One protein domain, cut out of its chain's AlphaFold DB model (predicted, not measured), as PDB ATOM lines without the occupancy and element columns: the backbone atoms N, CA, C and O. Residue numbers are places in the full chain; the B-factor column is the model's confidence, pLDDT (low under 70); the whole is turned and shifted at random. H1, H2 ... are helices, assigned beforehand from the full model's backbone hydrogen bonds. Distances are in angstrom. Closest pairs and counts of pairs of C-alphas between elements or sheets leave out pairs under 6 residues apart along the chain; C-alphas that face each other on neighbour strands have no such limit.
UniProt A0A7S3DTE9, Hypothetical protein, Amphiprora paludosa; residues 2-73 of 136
ATOM      1  N   LYS A   2      29.333 -15.203 -30.909       84.38
ATOM      2  CA  LYS A   2      28.792 -14.123 -30.047       84.38
ATOM      3  C   LYS A   2      28.496 -12.818 -30.809       84.38
ATOM      4  O   LYS A   2      27.427 -12.249 -30.638       84.38
ATOM      5  N   GLU A   3      29.408 -12.389 -31.682       85.19
ATOM      6  CA  GLU A   3      29.228 -11.193 -32.524       85.19
ATOM      7  C   GLU A   3      28.065 -11.350 -33.516       85.19
ATOM      8  O   GLU A   3      27.187 -10.499 -33.553       85.19
ATOM      9  N   ARG A   4      27.981 -12.492 -34.215       87.81
ATOM     10  CA  ARG A   4      26.857 -12.838 -35.106       87.81
ATOM     11  C   ARG A   4      25.497 -12.713 -34.411       87.81
ATOM     12  O   ARG A   4      24.613 -12.043 -34.926       87.81
ATOM     13  N   GLY A   5      25.345 -13.313 -33.226       87.50
ATOM     14  CA  GLY A   5      24.088 -13.232 -32.470       87.50
ATOM     15  C   GLY A   5      23.742 -11.800 -32.047       87.50
ATOM     16  O   GLY A   5      22.581 -11.399 -32.095       87.50
ATOM     17  N   ARG A   6      24.753 -10.991 -31.698       91.06
ATOM     18  CA  ARG A   6      24.562  -9.566 -31.397       91.06
ATOM     19  C   ARG A   6      24.069  -8.798 -32.628       91.06
ATOM     20  O   ARG A   6      23.068  -8.097 -32.504       91.06
ATOM     21  N   LEU A   7      24.712  -8.964 -33.784       89.81
ATOM     22  CA  LEU A   7      24.325  -8.298 -35.036       89.81
ATOM     23  C   LEU A   7      22.909  -8.694 -35.472       89.81
ATOM     24  O   LEU A   7      22.092  -7.820 -35.739       89.81
ATOM     25  N   GLN A   8      22.571  -9.986 -35.428       91.62
ATOM     26  CA  GLN A   8      21.214 -10.471 -35.721       91.62
ATOM     27  C   GLN A   8      20.163  -9.828 -34.808       91.62
ATOM     28  O   GLN A   8      19.122  -9.376 -35.280       91.62
ATOM     29  N   SER A   9      20.450  -9.718 -33.506       91.69
ATOM     30  CA  SER A   9      19.531  -9.067 -32.564       91.69
ATOM     31  C   SER A   9      19.363  -7.566 -32.828       91.69
ATOM     32  O   SER A   9      18.285  -7.021 -32.600       91.69
ATOM     33  N   GLN A  10      20.410  -6.883 -33.304       90.38
ATOM     34  CA  GLN A  10      20.356  -5.461 -33.654       90.38
ATOM     35  C   GLN A  10      19.557  -5.247 -34.941       90.38
ATOM     36  O   GLN A  10      18.657  -4.413 -34.955       90.38
ATOM     37  N   ILE A  11      19.808  -6.063 -35.966       91.75
ATOM     38  CA  ILE A  11      19.070  -6.042 -37.233       91.75
ATOM     39  C   ILE A  11      17.580  -6.326 -36.997       91.75
ATOM     40  O   ILE A  11      16.732  -5.580 -37.479       91.75
ATOM     41  N   ALA A  12      17.241  -7.325 -36.175       91.31
ATOM     42  CA  ALA A  12      15.852  -7.627 -35.823       91.31
ATOM     43  C   ALA A  12      15.141  -6.445 -35.137       91.31
ATOM     44  O   ALA A  12      13.982  -6.157 -35.432       91.31
ATOM     45  N   LYS A  13      15.842  -5.719 -34.254       90.06
ATOM     46  CA  LYS A  13      15.308  -4.496 -33.633       90.06
ATOM     47  C   LYS A  13      15.080  -3.394 -34.666       90.06
ATOM     48  O   LYS A  13      14.058  -2.721 -34.590       90.06
ATOM     49  N   CYS A  14      15.989  -3.224 -35.624       88.62
ATOM     50  CA  CYS A  14      15.816  -2.256 -36.705       88.62
ATOM     51  C   CYS A  14      14.626  -2.613 -37.606       88.62
ATOM     52  O   CYS A  14      13.793  -1.748 -37.854       88.62
ATOM     53  N   HIS A  15      14.451  -3.884 -37.977       89.44
ATOM     54  CA  HIS A  15      13.264  -4.332 -38.715       89.44
ATOM     55  C   HIS A  15      11.962  -4.109 -37.940       89.44
ATOM     56  O   HIS A  15      10.977  -3.668 -38.523       89.44
ATOM     57  N   ALA A  16      11.950  -4.344 -36.625       87.94
ATOM     58  CA  ALA A  16      10.778  -4.063 -35.799       87.94
ATOM     59  C   ALA A  16      10.447  -2.558 -35.737       87.94
ATOM     60  O   ALA A  16       9.275  -2.195 -35.674       87.94
ATOM     61  N   MET A  17      11.458  -1.679 -35.757       86.31
ATOM     62  CA  MET A  17      11.250  -0.226 -35.850       86.31
ATOM     63  C   MET A  17      10.728   0.183 -37.230       86.31
ATOM     64  O   MET A  17       9.818   1.003 -37.309       86.31
ATOM     65  N   GLN A  18      11.248  -0.426 -38.296       86.19
ATOM     66  CA  GLN A  18      10.795  -0.189 -39.667       86.19
ATOM     67  C   GLN A  18       9.333  -0.617 -39.860       86.19
ATOM     68  O   GLN A  18       8.516   0.177 -40.302       86.19
ATOM     69  N   ALA A  19       8.962  -1.808 -39.384       85.62
ATOM     70  CA  ALA A  19       7.583  -2.293 -39.446       85.62
ATOM     71  C   ALA A  19       6.595  -1.384 -38.690       85.62
ATOM     72  O   ALA A  19       5.455  -1.219 -39.113       85.62
ATOM     73  N   LYS A  20       7.029  -0.762 -37.582       83.25
ATOM     74  CA  LYS A  20       6.222   0.234 -36.857       83.25
ATOM     75  C   LYS A  20       6.049   1.537 -37.640       83.25
ATOM     76  O   LYS A  20       4.985   2.135 -37.546       83.25
ATOM     77  N   LEU A  21       7.064   1.967 -38.391       81.69
ATOM     78  CA  LEU A  21       6.968   3.118 -39.297       81.69
ATOM     79  C   LEU A  21       6.030   2.843 -40.470       81.69
ATOM     80  O   LEU A  21       5.238   3.709 -40.839       81.69
ATOM     81  N   ASP A  22       6.115   1.642 -41.035       82.56
ATOM     82  CA  ASP A  22       5.321   1.243 -42.196       82.56
ATOM     83  C   ASP A  22       3.839   1.060 -41.830       82.56
ATOM     84  O   ASP A  22       2.962   1.382 -42.626       82.56
ATOM     85  N   ALA A  23       3.553   0.599 -40.606       81.94
ATOM     86  CA  ALA A  23       2.195   0.454 -40.074       81.94
ATOM     87  C   ALA A  23       1.569   1.774 -39.578       81.94
ATOM     88  O   ALA A  23       0.371   1.812 -39.295       81.94
ATOM     89  N   ALA A  24       2.358   2.840 -39.438       78.25
ATOM     90  CA  ALA A  24       1.878   4.128 -38.958       78.25
ATOM     91  C   ALA A  24       1.242   4.966 -40.072       78.25
ATOM     92  O   ALA A  24       1.752   5.044 -41.195       78.25
ATOM     93  N   SER A  25       0.150   5.657 -39.740       70.94
ATOM     94  CA  SER A  25      -0.488   6.619 -40.639       70.94
ATOM     95  C   SER A  25       0.431   7.829 -40.874       70.94
ATOM     96  O   SER A  25       1.265   8.155 -40.029       70.94
ATOM     97  N   ASN A  26       0.316   8.501 -42.027       65.25
ATOM     98  CA  ASN A  26       1.257   9.559 -42.444       65.25
ATOM     99  C   ASN A  26       1.383  10.728 -41.446       65.25
ATOM    100  O   ASN A  26       2.436  11.360 -41.405       65.25
ATOM    101  N   GLU A  27       0.355  10.981 -40.636       60.59
ATOM    102  CA  GLU A  27       0.326  12.057 -39.635       60.59
ATOM    103  C   GLU A  27       1.131  11.724 -38.361       60.59
ATOM    104  O   GLU A  27       1.678  12.628 -37.736       60.59
ATOM    105  N   ASP A  28       1.328  10.441 -38.033       62.19
ATOM    106  CA  ASP A  28       2.060  10.018 -36.827       62.19
ATOM    107  C   ASP A  28       3.555   9.765 -37.082       62.19
ATOM    108  O   ASP A  28       4.364   9.718 -36.150       62.19
ATOM    109  N   LYS A  29       3.973   9.625 -38.348       61.75
ATOM    110  CA  LYS A  29       5.351   9.240 -38.723       61.75
ATOM    111  C   LYS A  29       6.430  10.169 -38.161       61.75
ATOM    112  O   LYS A  29       7.542   9.714 -37.903       61.75
ATOM    113  N   GLN A  30       6.106  11.444 -37.949       58.75
ATOM    114  CA  GLN A  30       7.045  12.440 -37.426       58.75
ATOM    115  C   GLN A  30       7.249  12.350 -35.903       58.75
ATOM    116  O   GLN A  30       8.264  12.836 -35.411       58.75
ATOM    117  N   HIS A  31       6.341  11.700 -35.163       59.78
ATOM    118  CA  HIS A  31       6.380  11.631 -33.694       59.78
ATOM    119  C   HIS A  31       6.712  10.242 -33.120       59.78
ATOM    120  O   HIS A  31       6.913  10.116 -31.912       59.78
ATOM    121  N   ILE A  32       6.800   9.198 -33.954       65.81
ATOM    122  CA  ILE A  32       6.972   7.810 -33.479       65.81
ATOM    123  C   ILE A  32       8.430   7.456 -33.164       65.81
ATOM    124  O   ILE A  32       8.671   6.641 -32.270       65.81
ATOM    125  N   LEU A  33       9.408   8.030 -33.876       66.38
ATOM    126  CA  LEU A  33      10.823   7.718 -33.654       66.38
ATOM    127  C   LEU A  33      11.596   8.869 -33.021       66.38
ATOM    128  O   LEU A  33      11.605   9.995 -33.508       66.38
ATOM    129  N   ASN A  34      12.342   8.527 -31.973       82.12
ATOM    130  CA  ASN A  34      13.368   9.381 -31.393       82.12
ATOM    131  C   ASN A  34      14.584   9.481 -32.341       82.12
ATOM    132  O   ASN A  34      14.879   8.545 -33.092       82.12
ATOM    133  N   TYR A  35      15.338  10.576 -32.262       81.25
ATOM    134  CA  TYR A  35      16.567  10.820 -33.023       81.25
ATOM    135  C   TYR A  35      17.553   9.637 -32.958       81.25
ATOM    136  O   TYR A  35      18.043   9.159 -33.983       81.25
ATOM    137  N   ASP A  36      17.740   9.060 -31.767       81.38
ATOM    138  CA  ASP A  36      18.584   7.877 -31.552       81.38
ATOM    139  C   ASP A  36      18.106   6.624 -32.306       81.38
ATOM    140  O   ASP A  36      18.892   5.719 -32.596       81.38
ATOM    141  N   GLN A  37      16.804   6.507 -32.570       80.75
ATOM    142  CA  GLN A  37      16.227   5.377 -33.306       80.75
ATOM    143  C   GLN A  37      16.404   5.562 -34.816       80.75
ATOM    144  O   GLN A  37      16.672   4.584 -35.514       80.75
ATOM    145  N   LEU A  38      16.347   6.805 -35.303       81.06
ATOM    146  CA  LEU A  38      16.649   7.138 -36.697       81.06
ATOM    147  C   LEU A  38      18.116   6.847 -37.038       81.06
ATOM    148  O   LEU A  38      18.384   6.198 -38.046       81.06
ATOM    149  N   GLN A  39      19.060   7.209 -36.162       84.06
ATOM    150  CA  GLN A  39      20.476   6.856 -36.352       84.06
ATOM    151  C   GLN A  39      20.707   5.331 -36.394       84.06
ATOM    152  O   GLN A  39      21.524   4.820 -37.168       84.06
ATOM    153  N   LYS A  40      19.958   4.562 -35.597       84.81
ATOM    154  CA  LYS A  40      20.022   3.087 -35.613       84.81
ATOM    155  C   LYS A  40      19.460   2.482 -36.901       84.81
ATOM    156  O   LYS A  40      19.948   1.445 -37.341       84.81
ATOM    157  N   LEU A  41      18.459   3.114 -37.513       84.31
ATOM    158  CA  LEU A  41      17.962   2.710 -38.832       84.31
ATOM    159  C   LEU A  41      18.951   3.070 -39.943       84.31
ATOM    160  O   LEU A  41      19.169   2.266 -40.841       84.31
ATOM    161  N   GLN A  42      19.611   4.225 -39.856       87.44
ATOM    162  CA  GLN A  42      20.633   4.626 -40.831       87.44
ATOM    163  C   GLN A  42      21.855   3.696 -40.835       87.44
ATOM    164  O   GLN A  42      22.463   3.491 -41.880       87.44
ATOM    165  N   SER A  43      22.186   3.088 -39.692       87.19
ATOM    166  CA  SER A  43      23.277   2.105 -39.567       87.19
ATOM    167  C   SER A  43      22.881   0.668 -39.942       87.19
ATOM    168  O   SER A  43      23.727  -0.226 -39.946       87.19
ATOM    169  N   LEU A  44      21.617   0.417 -40.302       87.25
ATOM    170  CA  LEU A  44      21.130  -0.890 -40.758       87.25
ATOM    171  C   LEU A  44      21.962  -1.486 -41.917       87.25
ATOM    172  O   LEU A  44      22.389  -2.636 -41.770       87.25
ATOM    173  N   PRO A  45      22.248  -0.767 -43.025       90.31
ATOM    174  CA  PRO A  45      23.064  -1.306 -44.116       90.31
ATOM    175  C   PRO A  45      24.479  -1.704 -43.671       90.31
ATOM    176  O   PRO A  45      24.993  -2.732 -44.105       90.31
ATOM    177  N   GLU A  46      25.090  -0.956 -42.749       90.12
ATOM    178  CA  GLU A  46      26.414  -1.287 -42.203       90.12
ATOM    179  C   GLU A  46      26.374  -2.579 -41.369       90.12
ATOM    180  O   GLU A  46      27.224  -3.462 -41.515       90.12
ATOM    181  N   LEU A  47      25.344  -2.740 -40.529       89.00
ATOM    182  CA  LEU A  47      25.140  -3.959 -39.740       89.00
ATOM    183  C   LEU A  47      24.908  -5.187 -40.631       89.00
ATOM    184  O   LEU A  47      25.411  -6.271 -40.318       89.00
ATOM    185  N   GLN A  48      24.169  -5.023 -41.732       90.19
ATOM    186  CA  GLN A  48      23.940  -6.084 -42.714       90.19
ATOM    187  C   GLN A  48      25.226  -6.473 -43.448       90.19
ATOM    188  O   GLN A  48      25.520  -7.666 -43.541       90.19
ATOM    189  N   ALA A  49      26.025  -5.498 -43.892       91.12
ATOM    190  CA  ALA A  49      27.306  -5.765 -44.545       91.12
ATOM    191  C   ALA A  49      28.243  -6.564 -43.622       91.12
ATOM    192  O   ALA A  49      28.810  -7.585 -44.011       91.12
ATOM    193  N   ARG A  50      28.313  -6.171 -42.346       88.12
ATOM    194  CA  ARG A  50      29.145  -6.849 -41.345       88.12
ATOM    195  C   ARG A  50      28.669  -8.264 -41.014       88.12
ATOM    196  O   ARG A  50      29.484  -9.141 -40.725       88.12
ATOM    197  N   LEU A  51      27.358  -8.512 -41.046       90.69
ATOM    198  CA  LEU A  51      26.815  -9.863 -40.908       90.69
ATOM    199  C   LEU A  51      27.189 -10.725 -42.121       90.69
ATOM    200  O   LEU A  51      27.652 -11.850 -41.925       90.69
ATOM    201  N   ALA A  52      27.063 -10.186 -43.336       89.75
ATOM    202  CA  ALA A  52      27.423 -10.881 -44.570       89.75
ATOM    203  C   ALA A  52      28.909 -11.280 -44.597       89.75
ATOM    204  O   ALA A  52      29.233 -12.413 -44.944       89.75
ATOM    205  N   GLU A  53      29.815 -10.415 -44.130       89.81
ATOM    206  CA  GLU A  53      31.238 -10.757 -43.994       89.81
ATOM    207  C   GLU A  53      31.486 -11.942 -43.049       89.81
ATOM    208  O   GLU A  53      32.324 -12.808 -43.317       89.81
ATOM    209  N   ILE A  54      30.781 -11.989 -41.915       88.25
ATOM    210  CA  ILE A  54      30.910 -13.090 -40.951       88.25
ATOM    211  C   ILE A  54      30.368 -14.391 -41.549       88.25
ATOM    212  O   ILE A  54      30.945 -15.457 -41.316       88.25
ATOM    213  N   GLU A  55      29.277 -14.322 -42.308       88.25
ATOM    214  CA  GLU A  55      28.687 -15.488 -42.971       88.25
ATOM    215  C   GLU A  55      29.556 -15.996 -44.128       88.25
ATOM    216  O   GLU A  55      29.785 -17.203 -44.210       88.25
ATOM    217  N   ALA A  56      30.161 -15.104 -44.916       85.06
ATOM    218  CA  ALA A  56      31.144 -15.467 -45.938       85.06
ATOM    219  C   ALA A  56      32.357 -16.194 -45.329       85.06
ATOM    220  O   ALA A  56      32.762 -17.254 -45.805       85.06
ATOM    221  N   LYS A  57      32.891 -15.695 -44.204       84.06
ATOM    222  CA  LYS A  57      33.993 -16.359 -43.481       84.06
ATOM    223  C   LYS A  57      33.613 -17.757 -42.981       84.06
ATOM    224  O   LYS A  57      34.432 -18.671 -43.041       84.06
ATOM    225  N   LEU A  58      32.386 -17.934 -42.486       82.50
ATOM    226  CA  LEU A  58      31.868 -19.235 -42.042       82.50
ATOM    227  C   LEU A  58      31.685 -20.217 -43.205       82.50
ATOM    228  O   LEU A  58      32.012 -21.395 -43.056       82.50
ATOM    229  N   SER A  59      31.191 -19.734 -44.346       80.31
ATOM    230  CA  SER A  59      31.059 -20.528 -45.568       80.31
ATOM    231  C   SER A  59      32.422 -21.036 -46.041       80.31
ATOM    232  O   SER A  59      32.601 -22.241 -46.204       80.31
ATOM    233  N   ASN A  60      33.413 -20.146 -46.146       80.06
ATOM    234  CA  ASN A  60      34.762 -20.503 -46.592       80.06
ATOM    235  C   ASN A  60      35.435 -21.505 -45.642       80.06
ATOM    236  O   ASN A  60      36.071 -22.456 -46.087       80.06
ATOM    237  N   ALA A  61      35.259 -21.334 -44.328       78.00
ATOM    238  CA  ALA A  61      35.769 -22.288 -43.346       78.00
ATOM    239  C   ALA A  61      35.104 -23.669 -43.475       78.00
ATOM    240  O   ALA A  61      35.775 -24.687 -43.330       78.00
ATOM    241  N   SER A  62      33.800 -23.706 -43.761       78.44
ATOM    242  CA  SER A  62      33.064 -24.962 -43.946       78.44
ATOM    243  C   SER A  62      33.517 -25.686 -45.214       78.44
ATOM    244  O   SER A  62      33.745 -26.889 -45.167       78.44
ATOM    245  N   GLN A  63      33.730 -24.954 -46.313       77.50
ATOM    246  CA  GLN A  63      34.280 -25.503 -47.559       77.50
ATOM    247  C   GLN A  63      35.697 -26.057 -47.361       77.50
ATOM    248  O   GLN A  63      35.961 -27.197 -47.721       77.50
ATOM    249  N   ALA A  64      36.582 -25.313 -46.689       75.69
ATOM    250  CA  ALA A  64      37.940 -25.783 -46.410       75.69
ATOM    251  C   ALA A  64      37.974 -27.056 -45.538       75.69
ATOM    252  O   ALA A  64      38.877 -27.880 -45.671       75.69
ATOM    253  N   MET A  65      37.001 -27.226 -44.630       79.56
ATOM    254  CA  MET A  65      36.861 -28.460 -43.847       79.56
ATOM    255  C   MET A  65      36.264 -29.606 -44.664       79.56
ATOM    256  O   MET A  65      36.642 -30.752 -44.434       79.56
ATOM    257  N   GLN A  66      35.363 -29.314 -45.604       83.50
ATOM    258  CA  GLN A  66      34.748 -30.317 -46.469       83.50
ATOM    259  C   GLN A  66      35.810 -31.074 -47.277       83.50
ATOM    260  O   GLN A  66      35.796 -32.302 -47.283       83.50
ATOM    261  N   ASP A  67      36.806 -30.366 -47.818       79.38
ATOM    262  CA  ASP A  67      37.931 -30.977 -48.541       79.38
ATOM    263  C   ASP A  67      38.703 -31.993 -47.682       79.38
ATOM    264  O   ASP A  67      39.135 -33.033 -48.174       79.38
ATOM    265  N   TRP A  68      38.855 -31.717 -46.382       76.50
ATOM    266  CA  TRP A  68      39.525 -32.611 -45.428       76.50
ATOM    267  C   TRP A  68      38.645 -33.773 -44.964       76.50
ATOM    268  O   TRP A  68      39.167 -34.786 -44.503       76.50
ATOM    269  N   ILE A  69      37.321 -33.631 -45.036       82.00
ATOM    270  CA  ILE A  69      36.375 -34.712 -44.739       82.00
ATOM    271  C   ILE A  69      36.299 -35.672 -45.931       82.00
ATOM    272  O   ILE A  69      36.280 -36.885 -45.731       82.00
ATOM    273  N   GLU A  70      36.275 -35.136 -47.152       87.50
ATOM    274  CA  GLU A  70      36.219 -35.909 -48.396       87.50
ATOM    275  C   GLU A  70      37.560 -36.573 -48.720       87.50
ATOM    276  O   GLU A  70      37.589 -37.728 -49.141       87.50
ATOM    277  N   ASN A  71      38.669 -35.878 -48.458       79.62
ATOM    278  CA  ASN A  71      40.026 -36.392 -48.619       79.62
ATOM    279  C   ASN A  71      40.755 -36.362 -47.271       79.62
ATOM    280  O   ASN A  71      41.637 -35.519 -47.058       79.62
ATOM    281  N   PRO A  72      40.399 -37.264 -46.338       78.25
ATOM    282  CA  PRO A  72      41.077 -37.316 -45.059       78.25
ATOM    283  C   PRO A  72      42.565 -37.606 -45.285       78.25
ATOM    284  O   PRO A  72      42.917 -38.445 -46.125       78.25
ATOM    285  N   PRO A  73      43.466 -36.930 -44.549       76.38
ATOM    286  CA  PRO A  73      44.884 -37.240 -44.621       76.38
ATOM    287  C   PRO A  73      45.098 -38.714 -44.276       76.38
ATOM    288  O   PRO A  73      44.349 -39.287 -43.479       76.38
TER     289      PRO A  73
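What this domain is: This is residues 2 to 73 of the 136 residues of the protein "Hypothetical protein" of Amphiprora paludosa (UniProt A0A7S3DTE9). An extended rod of helices: H1 runs to one end, a loop at residues 23 to 34 turns the chain back through short H2, and long H3 returns past H1, residues 56 to 73 sticking out free beyond. The 72 printed residues hold three named helices, H1, H2, H3, and no named strand: all helix. The radius of gyration of the C-alphas is 18.7 A; spans are 66 by 20 by 16 A.

Where its parts are: H1, residues 2 to 22, starts at C-alpha 2 (28.792, -14.123, -30.047) and measures 30.6 A. H2, residues 35 to 42, measures 10.8 A. H3, residues 44 to 70, measures 38.9 A and ends at C-alpha 70 (36.219, -35.909, -48.396).

How they stand to each other: H1 touches residues 44 to 54 of H3 alone, opposite ways at a steep tilt of 41 degrees; closest C-alphas, Leu 7 and Leu 47, 6.5 A. Residues 14 to 18 of H1 alone touch H2, only just about perpendicular at 71 degrees; closest C-alphas, Cys 14 and Leu 41, 5.8 A. H2 and H3 meet only through their link. Every O i to N i+4 pair is within hydrogen-bond range in H1 and H2, and 22 of 23 in H3.

The domain as a whole: The C-alphas of Glu 27 and Pro 73, farthest apart, are 66.6 A apart. The printed part has no cut; H1 to H2 is a long link, H2 to H3 tight. Residues 26 to 33 have pLDDT under 70.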